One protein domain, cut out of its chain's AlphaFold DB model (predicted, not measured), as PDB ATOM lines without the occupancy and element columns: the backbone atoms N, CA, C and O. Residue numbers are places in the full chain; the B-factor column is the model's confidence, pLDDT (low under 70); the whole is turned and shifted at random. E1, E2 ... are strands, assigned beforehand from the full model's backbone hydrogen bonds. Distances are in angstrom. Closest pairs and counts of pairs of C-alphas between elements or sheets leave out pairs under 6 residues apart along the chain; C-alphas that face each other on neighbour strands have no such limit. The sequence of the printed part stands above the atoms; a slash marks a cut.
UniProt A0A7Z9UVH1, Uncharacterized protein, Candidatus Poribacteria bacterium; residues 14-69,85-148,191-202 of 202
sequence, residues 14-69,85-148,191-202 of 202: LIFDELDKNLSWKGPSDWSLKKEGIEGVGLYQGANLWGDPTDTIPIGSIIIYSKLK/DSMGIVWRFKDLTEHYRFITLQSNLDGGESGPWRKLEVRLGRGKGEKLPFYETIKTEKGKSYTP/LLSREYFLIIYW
ATOM      1  N   LEU A  14     205.193 269.493 184.701       87.50
ATOM      2  CA  LEU A  14     203.787 269.807 184.957       87.50
ATOM      3  C   LEU A  14     203.525 271.292 184.739       87.50
ATOM      4  O   LEU A  14     204.235 272.117 185.294       87.50
ATOM      5  N   ILE A  15     202.489 271.636 183.986       85.31
ATOM      6  CA  ILE A  15     202.133 273.026 183.688       85.31
ATOM      7  C   ILE A  15     201.034 273.503 184.646       85.31
ATOM      8  O   ILE A  15     200.072 272.784 184.919       85.31
ATOM      9  N   PHE A  16     201.191 274.725 185.143       84.62
ATOM     10  CA  PHE A  16     200.293 275.437 186.039       84.62
ATOM     11  C   PHE A  16     200.037 276.831 185.459       84.62
ATOM     12  O   PHE A  16     200.846 277.740 185.635       84.62
ATOM     13  N   ASP A  17     198.907 276.987 184.780       82.25
ATOM     14  CA  ASP A  17     198.440 278.284 184.288       82.25
ATOM     15  C   ASP A  17     197.582 278.979 185.350       82.25
ATOM     16  O   ASP A  17     196.890 278.323 186.140       82.25
ATOM     17  N   GLU A  18     197.626 280.310 185.381       74.56
ATOM     18  CA  GLU A  18     196.705 281.107 186.192       74.56
ATOM     19  C   GLU A  18     195.236 280.814 185.819       74.56
ATOM     20  O   GLU A  18     194.910 280.436 184.695       74.56
ATOM     21  N   LEU A  19     194.326 280.942 186.792       67.25
ATOM     22  CA  LEU A  19     192.936 280.521 186.613       67.25
ATOM     23  C   LEU A  19     192.225 281.364 185.548       67.25
ATOM     24  O   LEU A  19     192.172 282.581 185.679       67.25
ATOM     25  N   ASP A  20     191.516 280.723 184.611       62.84
ATOM     26  CA  ASP A  20     190.735 281.368 183.532       62.84
ATOM     27  C   ASP A  20     189.837 282.537 183.965       62.84
ATOM     28  O   ASP A  20     189.544 283.438 183.179       62.84
ATOM     29  N   LYS A  21     189.337 282.506 185.206       65.00
ATOM     30  CA  LYS A  21     188.485 283.564 185.772       65.00
ATOM     31  C   LYS A  21     189.243 284.866 186.067       65.00
ATOM     32  O   LYS A  21     188.604 285.905 186.189       65.00
ATOM     33  N   ASN A  22     190.561 284.781 186.219       60.75
ATOM     34  CA  ASN A  22     191.466 285.888 186.505       60.75
ATOM     35  C   ASN A  22     192.070 286.460 185.209       60.75
ATOM     36  O   ASN A  22     192.631 287.547 185.241       60.75
ATOM     37  N   LEU A  23     191.931 285.760 184.075       59.91
ATOM     38  CA  LEU A  23     192.554 286.120 182.805       59.91
ATOM     39  C   LEU A  23     191.661 287.017 181.934       59.91
ATOM     40  O   LEU A  23     190.496 286.704 181.675       59.91
ATOM     41  N   SER A  24     192.241 288.088 181.389       55.16
ATOM     42  CA  SER A  24     191.647 288.869 180.290       55.16
ATOM     43  C   SER A  24     191.743 288.140 178.937       55.16
ATOM     44  O   SER A  24     190.881 288.337 178.078       55.16
ATOM     45  N   TRP A  25     192.730 287.247 178.764       54.00
ATOM     46  CA  TRP A  25     192.889 286.353 177.609       54.00
ATOM     47  C   TRP A  25     192.918 284.882 178.042       54.00
ATOM     48  O   TRP A  25     193.715 284.491 178.885       54.00
ATOM     49  N   LYS A  26     192.036 284.062 177.461       56.94
ATOM     50  CA  LYS A  26     191.837 282.654 177.831       56.94
ATOM     51  C   LYS A  26     192.505 281.751 176.801       56.94
ATOM     52  O   LYS A  26     191.910 281.453 175.767       56.94
ATOM     53  N   GLY A  27     193.728 281.329 177.069       57.53
ATOM     54  CA  GLY A  27     194.425 280.318 176.284       57.53
ATOM     55  C   GLY A  27     195.372 279.547 177.192       57.53
ATOM     56  O   GLY A  27     195.829 280.127 178.171       57.53
ATOM     57  N   PRO A  28     195.653 278.259 176.936       75.38
ATOM     58  CA  PRO A  28     196.696 277.578 177.686       75.38
ATOM     59  C   PRO A  28     198.055 278.213 177.373       75.38
ATOM     60  O   PRO A  28     198.235 278.862 176.337       75.38
ATOM     61  N   SER A  29     199.025 277.990 178.249       80.00
ATOM     62  CA  SER A  29     200.416 278.331 177.952       80.00
ATOM     63  C   SER A  29     200.948 277.572 176.735       80.00
ATOM     64  O   SER A  29     200.500 276.472 176.411       80.00
ATOM     65  N   ASP A  30     201.942 278.159 176.067       83.31
ATOM     66  CA  ASP A  30     202.678 277.531 174.966       83.31
ATOM     67  C   ASP A  30     204.063 277.099 175.451       83.31
ATOM     68  O   ASP A  30     205.071 277.721 175.119       83.31
ATOM     69  N   TRP A  31     204.101 276.062 176.292       84.00
ATOM     70  CA  TRP A  31     205.357 275.424 176.683       84.00
ATOM     71  C   TRP A  31     205.766 274.371 175.657       84.00
ATOM     72  O   TRP A  31     205.058 273.389 175.426       84.00
ATOM     73  N   SER A  32     206.943 274.544 175.067       83.19
ATOM     74  CA  SER A  32     207.500 273.609 174.090       83.19
ATOM     75  C   SER A  32     209.021 273.542 174.178       83.19
ATOM     76  O   SER A  32     209.660 274.346 174.850       83.19
ATOM     77  N   LEU A  33     209.620 272.553 173.516       82.56
ATOM     78  CA  LEU A  33     211.072 272.444 173.397       82.56
ATOM     79  C   LEU A  33     211.527 272.982 172.043       82.56
ATOM     80  O   LEU A  33     210.963 272.618 171.009       82.56
ATOM     81  N   LYS A  34     212.564 273.823 172.037       79.12
ATOM     82  CA  LYS A  34     213.113 274.441 170.824       79.12
ATOM     83  C   LYS A  34     214.635 274.379 170.799       79.12
ATOM     84  O   LYS A  34     215.292 274.472 171.825       79.12
ATOM     85  N   LYS A  35     215.199 274.265 169.596       80.75
ATOM     86  CA  LYS A  35     216.638 274.434 169.331       80.75
ATOM     87  C   LYS A  35     216.880 275.821 168.747       80.75
ATOM     88  O   LYS A  35     217.182 275.957 167.564       80.75
ATOM     89  N   GLU A  36     216.634 276.849 169.547       71.12
ATOM     90  CA  GLU A  36     216.744 278.243 169.119       71.12
ATOM     91  C   GLU A  36     217.254 279.112 170.270       71.12
ATOM     92  O   GLU A  36     216.795 278.985 171.402       71.12
ATOM     93  N   GLY A  37     218.180 280.027 169.972       67.12
ATOM     94  CA  GLY A  37     218.586 281.105 170.879       67.12
ATOM     95  C   GLY A  37     219.569 280.715 171.987       67.12
ATOM     96  O   GLY A  37     220.379 281.553 172.370       67.12
ATOM     97  N   ILE A  38     219.556 279.465 172.445       72.44
ATOM     98  CA  ILE A  38     220.514 278.922 173.421       72.44
ATOM     99  C   ILE A  38     221.230 277.686 172.859       72.44
ATOM    100  O   ILE A  38     220.792 277.107 171.861       72.44
ATOM    101  N   GLU A  39     222.352 277.298 173.469       72.75
ATOM    102  CA  GLU A  39     223.042 276.055 173.115       72.75
ATOM    103  C   GLU A  39     222.183 274.845 173.521       72.75
ATOM    104  O   GLU A  39     221.682 274.786 174.640       72.75
ATOM    105  N   GLY A  40     222.007 273.885 172.609       78.12
ATOM    106  CA  GLY A  40     221.240 272.666 172.879       78.12
ATOM    107  C   GLY A  40     219.730 272.798 172.654       78.12
ATOM    108  O   GLY A  40     219.269 273.496 171.743       78.12
ATOM    109  N   VAL A  41     218.956 272.036 173.428       75.75
ATOM    110  CA  VAL A  41     217.486 272.109 173.446       75.75
ATOM    111  C   VAL A  41     217.047 272.941 174.645       75.75
ATOM    112  O   VAL A  41     217.321 272.590 175.785       75.75
ATOM    113  N   GLY A  42     216.318 274.022 174.390       78.31
ATOM    114  CA  GLY A  42     215.749 274.882 175.417       78.31
ATOM    115  C   GLY A  42     214.259 274.668 175.623       78.31
ATOM    116  O   GLY A  42     213.521 274.332 174.692       78.31
ATOM    117  N   LEU A  43     213.817 274.929 176.848       84.56
ATOM    118  CA  LEU A  43     212.414 275.141 177.166       84.56
ATOM    119  C   LEU A  43     211.990 276.535 176.684       84.56
ATOM    120  O   LEU A  43     212.638 277.532 176.994       84.56
ATOM    121  N   TYR A  44     210.900 276.595 175.932       83.44
ATOM    122  CA  TYR A  44     210.332 277.810 175.366       83.44
ATOM    123  C   TYR A  44     208.917 278.026 175.888       83.44
ATOM    124  O   TYR A  44     208.138 277.075 175.960       83.44
ATOM    125  N   GLN A  45     208.596 279.283 176.180       83.06
ATOM    126  CA  GLN A  45     207.250 279.769 176.443       83.06
ATOM    127  C   GLN A  45     206.913 280.815 175.369       83.06
ATOM    128  O   GLN A  45     207.730 281.704 175.119       83.06
ATOM    129  N   GLY A  46     205.758 280.692 174.705       76.94
ATOM    130  CA  GLY A  46     205.317 281.646 173.672       76.94
ATOM    131  C   GLY A  46     203.953 282.303 173.874       76.94
ATOM    132  O   GLY A  46     203.475 282.981 172.965       76.94
ATOM    133  N   ALA A  47     203.292 282.076 175.008       74.69
ATOM    134  CA  ALA A  47     201.928 282.538 175.246       74.69
ATOM    135  C   ALA A  47     201.901 283.766 176.157       74.69
ATOM    136  O   ALA A  47     202.520 283.773 177.212       74.69
ATOM    137  N   ASN A  48     201.087 284.759 175.815       71.44
ATOM    138  CA  ASN A  48     200.926 285.944 176.649       71.44
ATOM    139  C   ASN A  48     199.822 285.714 177.699       71.44
ATOM    140  O   ASN A  48     198.639 285.981 177.461       71.44
ATOM    141  N   LEU A  49     200.214 285.144 178.836       71.50
ATOM    142  CA  LEU A  49     199.321 284.807 179.940       71.50
ATOM    143  C   LEU A  49     199.384 285.873 181.026       71.50
ATOM    144  O   LEU A  49     200.328 285.947 181.809       71.50
ATOM    145  N   TRP A  50     198.322 286.667 181.089       64.94
ATOM    146  CA  TRP A  50     198.149 287.676 182.125       64.94
ATOM    147  C   TRP A  50     197.783 287.025 183.461       64.94
ATOM    148  O   TRP A  50     197.511 285.837 183.545       64.94
ATOM    149  N   GLY A  51     197.825 287.794 184.538       65.44
ATOM    150  CA  GLY A  51     197.407 287.349 185.863       65.44
ATOM    151  C   GLY A  51     196.082 287.980 186.256       65.44
ATOM    152  O   GLY A  51     195.420 288.617 185.439       65.44
ATOM    153  N   ASP A  52     195.752 287.879 187.541       67.31
ATOM    154  CA  ASP A  52     194.757 288.765 188.138       67.31
ATOM    155  C   ASP A  52     195.191 290.232 187.905       67.31
ATOM    156  O   ASP A  52     196.299 290.596 188.306       67.31
ATOM    157  N   PRO A  53     194.366 291.086 187.271       64.81
ATOM    158  CA  PRO A  53     194.720 292.481 186.994       64.81
ATOM    159  C   PRO A  53     194.892 293.337 188.257       64.81
ATOM    160  O   PRO A  53     195.330 294.480 188.167       64.81
ATOM    161  N   THR A  54     194.533 292.817 189.434       69.88
ATOM    162  CA  THR A  54     194.825 293.452 190.724       69.88
ATOM    163  C   THR A  54     196.203 293.088 191.283       69.88
ATOM    164  O   THR A  54     196.635 293.695 192.266       69.88
ATOM    165  N   ASP A  55     196.899 292.117 190.686       71.81
ATOM    166  CA  ASP A  55     198.264 291.769 191.067       71.81
ATOM    167  C   ASP A  55     199.243 292.844 190.584       71.81
ATOM    168  O   ASP A  55     199.178 293.327 189.455       71.81
ATOM    169  N   THR A  56     200.193 293.210 191.443       74.06
ATOM    170  CA  THR A  56     201.230 294.186 191.098       74.06
ATOM    171  C   THR A  56     202.241 293.606 190.112       74.06
ATOM    172  O   THR A  56     202.887 294.366 189.385       74.06
ATOM    173  N   ILE A  57     202.397 292.273 190.103       76.12
ATOM    174  CA  ILE A  57     203.232 291.520 189.160       76.12
ATOM    175  C   ILE A  57     202.534 290.186 188.833       76.12
ATOM    176  O   ILE A  57     202.598 289.265 189.656       76.12
ATOM    177  N   PRO A  58     201.924 290.047 187.642       74.19
ATOM    178  CA  PRO A  58     201.259 288.820 187.212       74.19
ATOM    179  C   PRO A  58     202.115 287.553 187.344       74.19
ATOM    180  O   PRO A  58     203.327 287.580 187.143       74.19
ATOM    181  N   ILE A  59     201.471 286.425 187.656       75.88
ATOM    182  CA  ILE A  59     202.129 285.110 187.739       75.88
ATOM    183  C   ILE A  59     202.303 284.462 186.363       75.88
ATOM    184  O   ILE A  59     203.325 283.821 186.125       75.88
ATOM    185  N   GLY A  60     201.309 284.617 185.484       79.38
ATOM    186  CA  GLY A  60     201.289 284.011 184.157       79.38
ATOM    187  C   GLY A  60     201.230 282.484 184.209       79.38
ATOM    188  O   GLY A  60     200.243 281.912 184.675       79.38
ATOM    189  N   SER A  61     202.285 281.829 183.718       81.88
ATOM    190  CA  SER A  61     202.381 280.368 183.654       81.88
ATOM    191  C   SER A  61     203.625 279.825 184.335       81.88
ATOM    192  O   SER A  61     204.699 280.430 184.324       81.88
ATOM    193  N   ILE A  62     203.467 278.631 184.902       85.06
ATOM    194  CA  ILE A  62     204.476 277.947 185.682       85.06
ATOM    195  C   ILE A  62     204.614 276.480 185.229       85.06
ATOM    196  O   ILE A  62     203.698 275.693 185.398       85.06
ATOM    197  N   ILE A  63     205.769 276.070 184.701       84.19
ATOM    198  CA  ILE A  63     206.151 274.676 184.375       84.19
ATOM    199  C   ILE A  63     207.187 273.977 185.297       84.19
ATOM    200  O   ILE A  63     208.303 274.404 185.571       84.19
ATOM    201  N   ILE A  64     206.847 272.786 185.753       84.00
ATOM    202  CA  ILE A  64     207.372 272.276 187.003       84.00
ATOM    203  C   ILE A  64     207.965 270.871 186.863       84.00
ATOM    204  O   ILE A  64     207.232 269.927 186.568       84.00
ATOM    205  N   TYR A  65     209.265 270.688 187.131       82.56
ATOM    206  CA  TYR A  65     209.891 269.362 186.995       82.56
ATOM    207  C   TYR A  65     209.415 268.377 188.066       82.56
ATOM    208  O   TYR A  65     209.686 268.554 189.254       82.56
ATOM    209  N   SER A  66     208.739 267.304 187.647       79.75
ATOM    210  CA  SER A  66     207.901 266.477 188.522       79.75
ATOM    211  C   SER A  66     208.568 265.241 189.136       79.75
ATOM    212  O   SER A  66     207.966 264.544 189.962       79.75
ATOM    213  N   LYS A  67     209.802 264.927 188.729       78.38
ATOM    214  CA  LYS A  67     210.500 263.700 189.161       78.38
ATOM    215  C   LYS A  67     211.394 263.884 190.372       78.38
ATOM    216  O   LYS A  67     211.822 262.892 190.962       78.38
ATOM    217  N   LEU A  68     211.654 265.125 190.765       70.50
ATOM    218  CA  LEU A  68     212.454 265.427 191.941       70.50
ATOM    219  C   LEU A  68     211.571 265.874 193.096       70.50
ATOM    220  O   LEU A  68     210.557 266.544 192.926       70.50
ATOM    221  N   LYS A  69     211.979 265.452 194.291       70.50
ATOM    222  CA  LYS A  69     211.459 265.972 195.553       70.50
ATOM    223  C   LYS A  69     212.367 267.108 196.006       70.50
ATOM    224  O   LYS A  69     213.549 267.110 195.672       70.50
ATOM    225  N   ASP A  85     209.042 291.628 179.383       79.06
ATOM    226  CA  ASP A  85     208.143 291.304 180.477       79.06
ATOM    227  C   ASP A  85     208.789 290.493 181.603       79.06
ATOM    228  O   ASP A  85     210.016 290.361 181.697       79.06
ATOM    229  N   SER A  86     207.986 290.036 182.562       84.75
ATOM    230  CA  SER A  86     208.535 289.388 183.744       84.75
ATOM    231  C   SER A  86     208.967 287.949 183.481       84.75
ATOM    232  O   SER A  86     208.208 287.143 182.962       84.75
ATOM    233  N   MET A  87     210.156 287.583 183.942       85.75
ATOM    234  CA  MET A  87     210.619 286.195 183.944       85.75
ATOM    235  C   MET A  87     211.377 285.877 185.226       85.75
ATOM    236  O   MET A  87     211.712 286.781 185.991       85.75
ATOM    237  N   GLY A  88     211.652 284.611 185.516       89.81
ATOM    238  CA  GLY A  88     212.162 284.267 186.839       89.81
ATOM    239  C   GLY A  88     212.416 282.795 187.072       89.81
ATOM    240  O   GLY A  88     212.423 282.029 186.128       89.81
ATOM    241  N   ILE A  89     212.609 282.398 188.327       89.38
ATOM    242  CA  ILE A  89     212.692 281.005 188.774       89.38
ATOM    243  C   ILE A  89     211.774 280.828 189.987       89.38
ATOM    244  O   ILE A  89     211.825 281.669 190.886       89.38
ATOM    245  N   VAL A  90     210.999 279.739 190.078       88.38
ATOM    246  CA  VAL A  90     210.331 279.341 191.332       88.38
ATOM    247  C   VAL A  90     210.912 278.079 191.942       88.38
ATOM    248  O   VAL A  90     211.410 277.186 191.253       88.38
ATOM    249  N   TRP A  91     210.824 278.005 193.265       87.62
ATOM    250  CA  TRP A  91     211.223 276.842 194.042       87.62
ATOM    251  C   TRP A  91     210.362 276.718 195.295       87.62
ATOM    252  O   TRP A  91     209.620 277.641 195.652       87.62
ATOM    253  N   ARG A  92     210.467 275.563 195.966       85.00
ATOM    254  CA  ARG A  92     209.581 275.208 197.082       85.00
ATOM    255  C   ARG A  92     208.110 275.367 196.653       85.00
ATOM    256  O   ARG A  92     207.296 275.971 197.344       85.00
ATOM    257  N   PHE A  93     207.828 274.934 195.418       82.94
ATOM    258  CA  PHE A  93     206.548 275.141 194.757       82.94
ATOM    259  C   PHE A  93     205.572 274.039 195.114       82.94
ATOM    260  O   PHE A  93     205.766 272.889 194.718       82.94
ATOM    261  N   LYS A  94     204.495 274.408 195.791       83.62
ATOM    262  CA  LYS A  94     203.370 273.514 196.056       83.62
ATOM    263  C   LYS A  94     202.229 273.747 195.076       83.62
ATOM    264  O   LYS A  94     201.655 272.789 194.562       83.62
ATOM    265  N   ASP A  95     201.914 275.016 194.839       82.50
ATOM    266  CA  ASP A  95     200.940 275.490 193.864       82.50
ATOM    267  C   ASP A  95     201.160 276.994 193.588       82.50
ATOM    268  O   ASP A  95     202.046 277.638 194.162       82.50
ATOM    269  N   LEU A  96     200.331 277.582 192.719       80.94
ATOM    270  CA  LEU A  96     200.404 279.008 192.377       80.94
ATOM    271  C   LEU A  96     200.231 279.941 193.587       80.94
ATOM    272  O   LEU A  96     200.578 281.114 193.497       80.94
ATOM    273  N   THR A  97     199.717 279.458 194.718       82.50
ATOM    274  CA  THR A  97     199.510 280.240 195.943       82.50
ATOM    275  C   THR A  97     200.642 280.104 196.960       82.50
ATOM    276  O   THR A  97     200.739 280.946 197.852       82.50
ATOM    277  N   GLU A  98     201.509 279.095 196.843       85.12
ATOM    278  CA  GLU A  98     202.554 278.789 197.828       85.12
ATOM    279  C   GLU A  98     203.867 278.386 197.142       85.12
ATOM    280  O   GLU A  98     204.013 277.257 196.665       85.12
ATOM    281  N   HIS A  99     204.805 279.335 197.069       86.38
ATOM    282  CA  HIS A  99     206.137 279.153 196.485       86.38
ATOM    283  C   HIS A  99     207.047 280.355 196.759       86.38
ATOM    284  O   HIS A  99     206.591 281.445 197.107       86.38
ATOM    285  N   TYR A 100     208.346 280.173 196.546       89.56
ATOM    286  CA  TYR A 100     209.302 281.270 196.447       89.56
ATOM    287  C   TYR A 100     209.589 281.581 194.985       89.56
ATOM    288  O   TYR A 100     209.558 280.674 194.153       89.56
ATOM    289  N   ARG A 101     209.916 282.838 194.681       90.81
ATOM    290  CA  ARG A 101     210.355 283.227 193.343       90.81
ATOM    291  C   ARG A 101     211.535 284.184 193.351       90.81
ATOM    292  O   ARG A 101     211.634 285.083 194.184       90.81
ATOM    293  N   PHE A 102     212.405 283.992 192.374       91.94
ATOM    294  CA  PHE A 102     213.259 285.015 191.808       91.94
ATOM    295  C   PHE A 102     212.525 285.517 190.579       91.94
ATOM    296  O   PHE A 102     212.087 284.703 189.778       91.94
ATOM    297  N   ILE A 103     212.345 286.819 190.445       91.25
ATOM    298  CA  ILE A 103     211.610 287.394 189.321       91.25
ATOM    299  C   ILE A 103     212.262 288.704 188.911       91.25
ATOM    300  O   ILE A 103     212.769 289.443 189.752       91.25
ATOM    301  N   THR A 104     212.280 288.975 187.618       90.94
ATOM    302  CA  THR A 104     212.892 290.152 187.018       90.94
ATOM    303  C   THR A 104     211.942 290.740 185.990       90.94
ATOM    304  O   THR A 104     211.272 289.992 185.291       90.94
ATOM    305  N   LEU A 105     211.871 292.066 185.922       88.88
ATOM    306  CA  LEU A 105     211.004 292.819 185.016       88.88
ATOM    307  C   LEU A 105     211.831 293.905 184.338       88.88
ATOM    308  O   LEU A 105     212.564 294.631 185.017       88.88
ATOM    309  N   GLN A 106     211.705 294.029 183.018       88.44
ATOM    310  CA  GLN A 106     212.368 295.076 182.241       88.44
ATOM    311  C   GLN A 106     211.415 296.225 181.861       88.44
ATOM    312  O   GLN A 106     211.866 297.367 181.764       88.44
ATOM    313  N   SER A 107     210.125 295.942 181.669       86.25
ATOM    314  CA  SER A 107     209.097 296.890 181.230       86.25
ATOM    315  C   SER A 107     208.410 297.640 182.380       86.25
ATOM    316  O   SER A 107     208.743 297.485 183.557       86.25
ATOM    317  N   ASN A 108     207.448 298.493 182.022       89.38
ATOM    318  CA  ASN A 108     206.508 299.096 182.961       89.38
ATOM    319  C   ASN A 108     205.154 298.416 182.780       89.38
ATOM    320  O   ASN A 108     204.589 298.486 181.690       89.38
ATOM    321  N   LEU A 109     204.637 297.798 183.839       80.88
ATOM    322  CA  LEU A 109     203.322 297.168 183.816       80.88
ATOM    323  C   LEU A 109     202.225 298.236 183.917       80.88
ATOM    324  O   LEU A 109     202.330 299.168 184.719       80.88
ATOM    325  N   ASP A 110     201.156 298.089 183.134       75.88
ATOM    326  CA  ASP A 110     199.985 298.964 183.230       75.88
ATOM    327  C   ASP A 110     199.268 298.745 184.571       75.88
ATOM    328  O   ASP A 110     198.899 297.622 184.910       75.88
ATOM    329  N   GLY A 111     199.137 299.802 185.375       75.12
ATOM    330  CA  GLY A 111     198.583 299.722 186.732       75.12
ATOM    331  C   GLY A 111     199.415 298.911 187.742       75.12
ATOM    332  O   GLY A 111     198.985 298.762 188.885       75.12
ATOM    333  N   GLY A 112     200.592 298.418 187.346       80.81
ATOM    334  CA  GLY A 112     201.465 297.568 188.154       80.81
ATOM    335  C   GLY A 112     202.820 298.207 188.453       80.81
ATOM    336  O   GLY A 112     202.967 299.426 188.562       80.81
ATOM    337  N   GLU A 113     203.838 297.366 188.623       86.88
ATOM    338  CA  GLU A 113     205.193 297.842 188.890       86.88
ATOM    339  C   GLU A 113     205.943 298.338 187.647       86.88
ATOM    340  O   GLU A 113     205.745 297.874 186.528       86.88
ATOM    341  N   SER A 114     206.874 299.270 187.868       91.81
ATOM    342  CA  SER A 114     207.781 299.795 186.843       91.81
ATOM    343  C   SER A 114     209.195 299.246 187.026       91.81
ATOM    344  O   SER A 114     209.816 299.468 188.071       91.81
ATOM    345  N   GLY A 115     209.691 298.524 186.020       92.94
ATOM    346  CA  GLY A 115     211.073 298.066 185.902       92.94
ATOM    347  C   GLY A 115     212.074 299.198 185.593       92.94
ATOM    348  O   GLY A 115     211.705 300.372 185.527       92.94
ATOM    349  N   PRO A 116     213.370 298.879 185.415       96.19
ATOM    350  CA  PRO A 116     213.955 297.555 185.567       96.19
ATOM    351  C   PRO A 116     214.230 297.211 187.034       96.19
ATOM    352  O   PRO A 116     214.784 298.011 187.799       96.19
ATOM    353  N   TRP A 117     213.892 295.989 187.428       95.12
ATOM    354  CA  TRP A 117     214.238 295.443 188.737       95.12
ATOM    355  C   TRP A 117     214.284 293.920 188.704       95.12
ATOM    356  O   TRP A 117     213.709 293.276 187.830       95.12
ATOM    357  N   ARG A 118     214.922 293.353 189.727       93.88
ATOM    358  CA  ARG A 118     214.816 291.937 190.077       93.88
ATOM    359  C   ARG A 118     214.578 291.776 191.568       93.88
ATOM    360  O   ARG A 118     215.027 292.605 192.370       93.88
ATOM    361  N   LYS A 119     213.854 290.728 191.943       92.44
ATOM    362  CA  LYS A 119     213.386 290.492 193.304       92.44
ATOM    363  C   LYS A 119     213.516 289.039 193.726       92.44
ATOM    364  O   LYS A 119     213.464 288.130 192.904       92.44
ATOM    365  N   LEU A 120     213.624 288.854 195.038       92.69
ATOM    366  CA  LEU A 120     213.277 287.615 195.723       92.69
ATOM    367  C   LEU A 120     211.983 287.838 196.481       92.69
ATOM    368  O   LEU A 120     211.883 288.792 197.256       92.69
ATOM    369  N   GLU A 121     211.032 286.938 196.299       90.38
ATOM    370  CA  GLU A 121     209.710 287.032 196.899       90.38
ATOM    371  C   GLU A 121     209.210 285.660 197.340       90.38
ATOM    372  O   GLU A 121     209.729 284.618 196.933       90.38
ATOM    373  N   VAL A 122     208.180 285.666 198.177       88.12
ATOM    374  CA  VAL A 122     207.493 284.455 198.618       88.12
ATOM    375  C   VAL A 122     205.991 284.672 198.672       88.12
ATOM    376  O   VAL A 122     205.512 285.705 199.134       88.12
ATOM    377  N   ARG A 123     205.252 283.661 198.223       85.19
ATOM    378  CA  ARG A 123     203.813 283.516 198.415       85.19
ATOM    379  C   ARG A 123     203.588 282.448 199.483       85.19
ATOM    380  O   ARG A 123     204.084 281.333 199.351       85.19
ATOM    381  N   LEU A 124     202.887 282.789 200.565       80.69
ATOM    382  CA  LEU A 124     202.792 281.950 201.777       80.69
ATOM    383  C   LEU A 124     201.584 280.990 201.807       80.69
ATOM    384  O   LEU A 124     201.341 280.334 202.827       80.69
ATOM    385  N   GLY A 125     200.818 280.900 200.718       75.88
ATOM    386  CA  GLY A 125     199.660 280.016 200.601       75.88
ATOM    387  C   GLY A 125     198.333 280.613 201.075       75.88
ATOM    388  O   GLY A 125     198.255 281.693 201.681       75.88
ATOM    389  N   ARG A 126     197.258 279.860 200.801       64.69
ATOM    390  CA  ARG A 126     195.881 280.199 201.195       64.69
ATOM    391  C   ARG A 126     195.770 280.454 202.701       64.69
ATOM    392  O   ARG A 126     196.279 279.681 203.512       64.69
ATOM    393  N   GLY A 127     195.123 281.556 203.076       64.56
ATOM    394  CA  GLY A 127     194.949 281.988 204.469       64.56
ATOM    395  C   GLY A 127     196.124 282.755 205.101       64.56
ATOM    396  O   GLY A 127     195.929 283.362 206.152       64.56
ATOM    397  N   LYS A 128     197.313 282.790 204.477       62.09
ATOM    398  CA  LYS A 128     198.465 283.605 204.930       62.09
ATOM    399  C   LYS A 128     198.914 284.673 203.926       62.09
ATOM    400  O   LYS A 128     199.611 285.596 204.326       62.09
ATOM    401  N   GLY A 129     198.499 284.565 202.661       53.94
ATOM    402  CA  GLY A 129     198.864 285.483 201.572       53.94
ATOM    403  C   GLY A 129     197.727 285.777 200.588       53.94
ATOM    404  O   GLY A 129     197.987 286.062 199.430       53.94
ATOM    405  N   GLU A 130     196.459 285.681 201.010       59.97
ATOM    406  CA  GLU A 130     195.284 286.001 200.165       59.97
ATOM    407  C   GLU A 130     194.886 287.489 200.198       59.97
ATOM    408  O   GLU A 130     193.799 287.856 199.759       59.97
ATOM    409  N   LYS A 131     195.741 288.364 200.735       64.31
ATOM    410  CA  LYS A 131     195.541 289.817 200.696       64.31
ATOM    411  C   LYS A 131     196.614 290.432 199.819       64.31
ATOM    412  O   LYS A 131     197.766 290.039 199.929       64.31
ATOM    413  N   LEU A 132     196.222 291.387 198.981       64.25
ATOM    414  CA  LEU A 132     197.154 292.126 198.138       64.25
ATOM    415  C   LEU A 132     198.164 292.924 198.993       64.25
ATOM    416  O   LEU A 132     197.753 293.512 200.001       64.25
ATOM    417  N   PRO A 133     199.445 292.991 198.582       67.44
ATOM    418  CA  PRO A 133     200.047 292.203 197.500       67.44
ATOM    419  C   PRO A 133     200.179 290.723 197.896       67.44
ATOM    420  O   PRO A 133     200.513 290.409 199.036       67.44
ATOM    421  N   PHE A 134     199.939 289.806 196.951       76.56
ATOM    422  CA  PHE A 134     199.977 288.361 197.225       76.56
ATOM    423  C   PHE A 134     201.361 287.857 197.669       76.56
ATOM    424  O   PHE A 134     201.458 286.814 198.320       76.56
ATOM    425  N   TYR A 135     202.416 288.592 197.316       83.31
ATOM    426  CA  TYR A 135     203.805 288.266 197.601       83.31
ATOM    427  C   TYR A 135     204.385 289.140 198.710       83.31
ATOM    428  O   TYR A 135     204.228 290.360 198.719       83.31
ATOM    429  N   GLU A 136     205.156 288.515 199.595       86.50
ATOM    430  CA  GLU A 136     206.083 289.211 200.476       86.50
ATOM    431  C   GLU A 136     207.438 289.347 199.768       86.50
ATOM    432  O   GLU A 136     208.080 288.351 199.416       86.50
ATOM    433  N   THR A 137     207.891 290.584 199.550       89.19
ATOM    434  CA  THR A 137     209.208 290.847 198.964       89.19
ATOM    435  C   THR A 137     210.309 290.700 200.015       89.19
ATOM    436  O   THR A 137     210.386 291.459 200.977       89.19
ATOM    437  N   ILE A 138     211.227 289.764 199.782       90.56
ATOM    438  CA  ILE A 138     212.398 289.504 200.630       90.56
ATOM    439  C   ILE A 138     213.537 290.460 200.268       90.56
ATOM    440  O   ILE A 138     214.249 290.974 201.132       90.56
ATOM    441  N   LYS A 139     213.737 290.691 198.967       91.81
ATOM    442  CA  LYS A 139     214.784 291.575 198.455       91.81
ATOM    443  C   LYS A 139     214.377 292.159 197.114       91.81
ATOM    444  O   LYS A 139     213.872 291.435 196.269       91.81
ATOM    445  N   THR A 140     214.725 293.424 196.901       93.25
ATOM    446  CA  THR A 140     214.665 294.088 195.595       93.25
ATOM    447  C   THR A 140     216.034 294.644 195.238       93.25
ATOM    448  O   THR A 140     216.711 295.245 196.078       93.25
ATOM    449  N   GLU A 141     216.416 294.501 193.976       94.88
ATOM    450  CA  GLU A 141     217.487 295.263 193.350       94.88
ATOM    451  C   GLU A 141     216.899 296.126 192.230       94.88
ATOM    452  O   GLU A 141     216.568 295.636 191.152       94.88
ATOM    453  N   LYS A 142     216.752 297.427 192.503       95.38
ATOM    454  CA  LYS A 142     216.282 298.408 191.517       95.38
ATOM    455  C   LYS A 142     217.367 298.683 190.477       95.38
ATOM    456  O   LYS A 142     218.553 298.647 190.802       95.38
ATOM    457  N   GLY A 143     216.962 299.003 189.252       95.62
ATOM    458  CA  GLY A 143     217.884 299.318 188.163       95.62
ATOM    459  C   GLY A 143     218.597 298.097 187.574       95.62
ATOM    460  O   GLY A 143     219.529 298.269 186.796       95.62
ATOM    461  N   LYS A 144     218.217 296.875 187.972       94.50
ATOM    462  CA  LYS A 144     218.857 295.625 187.542       94.50
ATOM    463  C   LYS A 144     217.811 294.649 187.024       94.50
ATOM    464  O   LYS A 144     216.970 294.228 187.801       94.50
ATOM    465  N   SER A 145     217.915 294.262 185.761       92.06
ATOM    466  CA  SER A 145     217.116 293.212 185.121       92.06
ATOM    467  C   SER A 145     217.967 292.545 184.030       92.06
ATOM    468  O   SER A 145     219.180 292.777 183.976       92.06
ATOM    469  N   TYR A 146     217.362 291.710 183.190       85.56
ATOM    470  CA  TYR A 146     217.959 291.213 181.954       85.56
ATOM    471  C   TYR A 146     217.887 292.272 180.836       85.56
ATOM    472  O   TYR A 146     217.104 293.220 180.904       85.56
ATOM    473  N   THR A 147     218.682 292.088 179.781       91.69
ATOM    474  CA  THR A 147     218.607 292.898 178.555       91.69
ATOM    475  C   THR A 147     217.954 292.064 177.451       91.69
ATOM    476  O   THR A 147     218.497 291.006 177.122       91.69
ATOM    477  N   PRO A 148     216.833 292.501 176.847       84.75
ATOM    478  CA  PRO A 148     216.209 291.778 175.742       84.75
ATOM    479  C   PRO A 148     217.205 291.492 174.608       84.75
ATOM    480  O   PRO A 148     218.031 292.332 174.249       84.75
ATOM    481  N   LEU A 191     208.624 259.991 204.881       26.36
ATOM    482  CA  LEU A 191     208.000 260.742 203.780       26.36
ATOM    483  C   LEU A 191     207.297 262.079 204.130       26.36
ATOM    484  O   LEU A 191     207.042 262.362 205.292       26.36
ATOM    485  N   LEU A 192     206.836 262.750 203.046       24.70
ATOM    486  CA  LEU A 192     205.950 263.937 202.889       24.70
ATOM    487  C   LEU A 192     206.768 265.227 202.647       24.70
ATOM    488  O   LEU A 192     207.693 265.490 203.393       24.70
ATOM    489  N   SER A 193     206.588 266.067 201.622       26.62
ATOM    490  CA  SER A 193     205.498 266.385 200.684       26.62
ATOM    491  C   SER A 193     206.077 266.912 199.345       26.62
ATOM    492  O   SER A 193     207.274 267.162 199.244       26.62
ATOM    493  N   ARG A 194     205.243 267.008 198.296       26.64
ATOM    494  CA  ARG A 194     205.614 267.341 196.899       26.64
ATOM    495  C   ARG A 194     205.983 268.808 196.736       26.64
ATOM    496  O   ARG A 194     205.089 269.602 196.987       26.64
ATOM    497  N   GLU A 195     207.170 269.136 196.223       30.75
ATOM    498  CA  GLU A 195     207.457 270.472 195.685       30.75
ATOM    499  C   GLU A 195     208.566 270.434 194.629       30.75
ATOM    500  O   GLU A 195     209.473 269.602 194.698       30.75
ATOM    501  N   TYR A 196     208.458 271.328 193.652       29.31
ATOM    502  CA  TYR A 196     209.112 271.223 192.351       29.31
ATOM    503  C   TYR A 196     209.694 272.588 191.851       29.31
ATOM    504  O   TYR A 196     209.602 273.584 192.575       29.31
ATOM    505  N   PHE A 197     210.297 272.648 190.645       28.61
ATOM    506  CA  PHE A 197     211.195 273.724 190.134       28.61
ATOM    507  C   PHE A 197     210.717 274.376 188.820       28.61
ATOM    508  O   PHE A 197     210.197 273.636 187.994       28.61
ATOM    509  N   LEU A 198     210.960 275.678 188.570       41.56
ATOM    510  CA  LEU A 198     210.547 276.380 187.323       41.56
ATOM    511  C   LEU A 198     211.392 277.618 186.957       41.56
ATOM    512  O   LEU A 198     211.869 278.269 187.870       41.56
ATOM    513  N   ILE A 199     211.379 278.004 185.664       40.34
ATOM    514  CA  ILE A 199     211.530 279.343 185.026       40.34
ATOM    515  C   ILE A 199     210.191 280.140 184.778       40.34
ATOM    516  O   ILE A 199     209.404 279.738 183.935       40.34
ATOM    517  N   ILE A 200     209.892 281.272 185.436       36.34
ATOM    518  CA  ILE A 200     208.722 282.139 185.111       36.34
ATOM    519  C   ILE A 200     208.959 282.801 183.744       36.34
ATOM    520  O   ILE A 200     210.071 283.268 183.506       36.34
ATOM    521  N   TYR A 201     207.942 282.885 182.887       35.81
ATOM    522  CA  TYR A 201     207.943 283.713 181.675       35.81
ATOM    523  C   TYR A 201     206.566 284.374 181.498       35.81
ATOM    524  O   TYR A 201     205.547 283.762 181.835       35.81
ATOM    525  N   TRP A 202     206.574 285.604 180.987       44.72
ATOM    526  CA  TRP A 202     205.435 286.453 180.634       44.72
ATOM    527  C   TRP A 202     205.503 286.732 179.138       44.72
ATOM    528  O   TRP A 202     206.620 287.076 178.682       44.72
TER     529      TRP A 202
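This is residues 14 to 69, 85 to 148 and 191 to 202 of the 202 residues of an uncharacterized protein of Candidatus Poribacteria bacterium (UniProt A0A7Z9UVH1). A twisted slab of five antiparallel strands makes the main body, and the pair E1 and E4 folds in beside its edge strand E9. The small hairpin of E2 and E3 sits beyond that pair, far from the middle, and the long stretch of residues 46 to 60 passes over one face of the slab. The printed part has 132 residues with no named helix and nine strands, E1 to E9 in order; the main sheet runs E8, E7, E6, E5, E9. The class is all strand, although under half of the residues are in named elements. The whole is compact, with a radius of gyration of the C-alphas of 14.7 A, and spans 42 by 39 by 30 A.

E1, residues 14 to 17, is antiparallel to E4, residues 61 to 65, at 166 degrees; N 16 and O 62 are 2.7 A apart, within hydrogen-bond range. E2, residues 31 to 34, and E3, residues 42 to 45, form a hairpin, with N 34 and O 42 at 2.9 A. E5, residues 87 to 95, bends by 96 degrees at residue 92. E6, residues 98 to 105, bends by 58 degrees at residue 102 and makes a hairpin with E5, with N 89 and O 102 at 2.8 A. E7, residues 117 to 124, makes a hairpin with E6, with N 101 and O 121 at 2.9 A. E8, residues 136 to 142, makes a hairpin with E7, with N 138 and O 120 at 2.8 A; E5 to E8 are a meander, each strand the antiparallel neighbour of the one before. E9, residues 196 to 200, is antiparallel to E5 at 152 degrees, with N 90 and O 198 at 2.8 A. E8 and E9 are the edge strands. E4 and E9 have 14 pairs of C-alphas within 8 A, the closest those of Ile 64 and Phe 197 at 5.1 A. E3 and E5, for instance, are apart.

E1 begins at C-alpha 14, (203.787, 269.807, 184.957). E5 begins at C-alpha 87, (210.619, 286.195, 183.944), and is 17.5 A long from first to last C-alpha. E6 measures 20.8 A, E7 22.0 A and E8 16.4 A. E9 ends at C-alpha 200, (208.722, 282.139, 185.111).

The C-alphas of Asp 110 and Leu 191 are the two farthest apart, at 44.1 A. Residues 70 to 84 and 149 to 190 are not printed, with 29.7 A and 42.6 A between C-alphas across these cuts. The links E1 to E2, E3 to E4, E6 to E7 and E7 to E8 are long. The mean pLDDT of the printed part is 75.4, and residues 19 to 27, 37, 50 to 54, 126 to 133 and 191 to 202 are under 70.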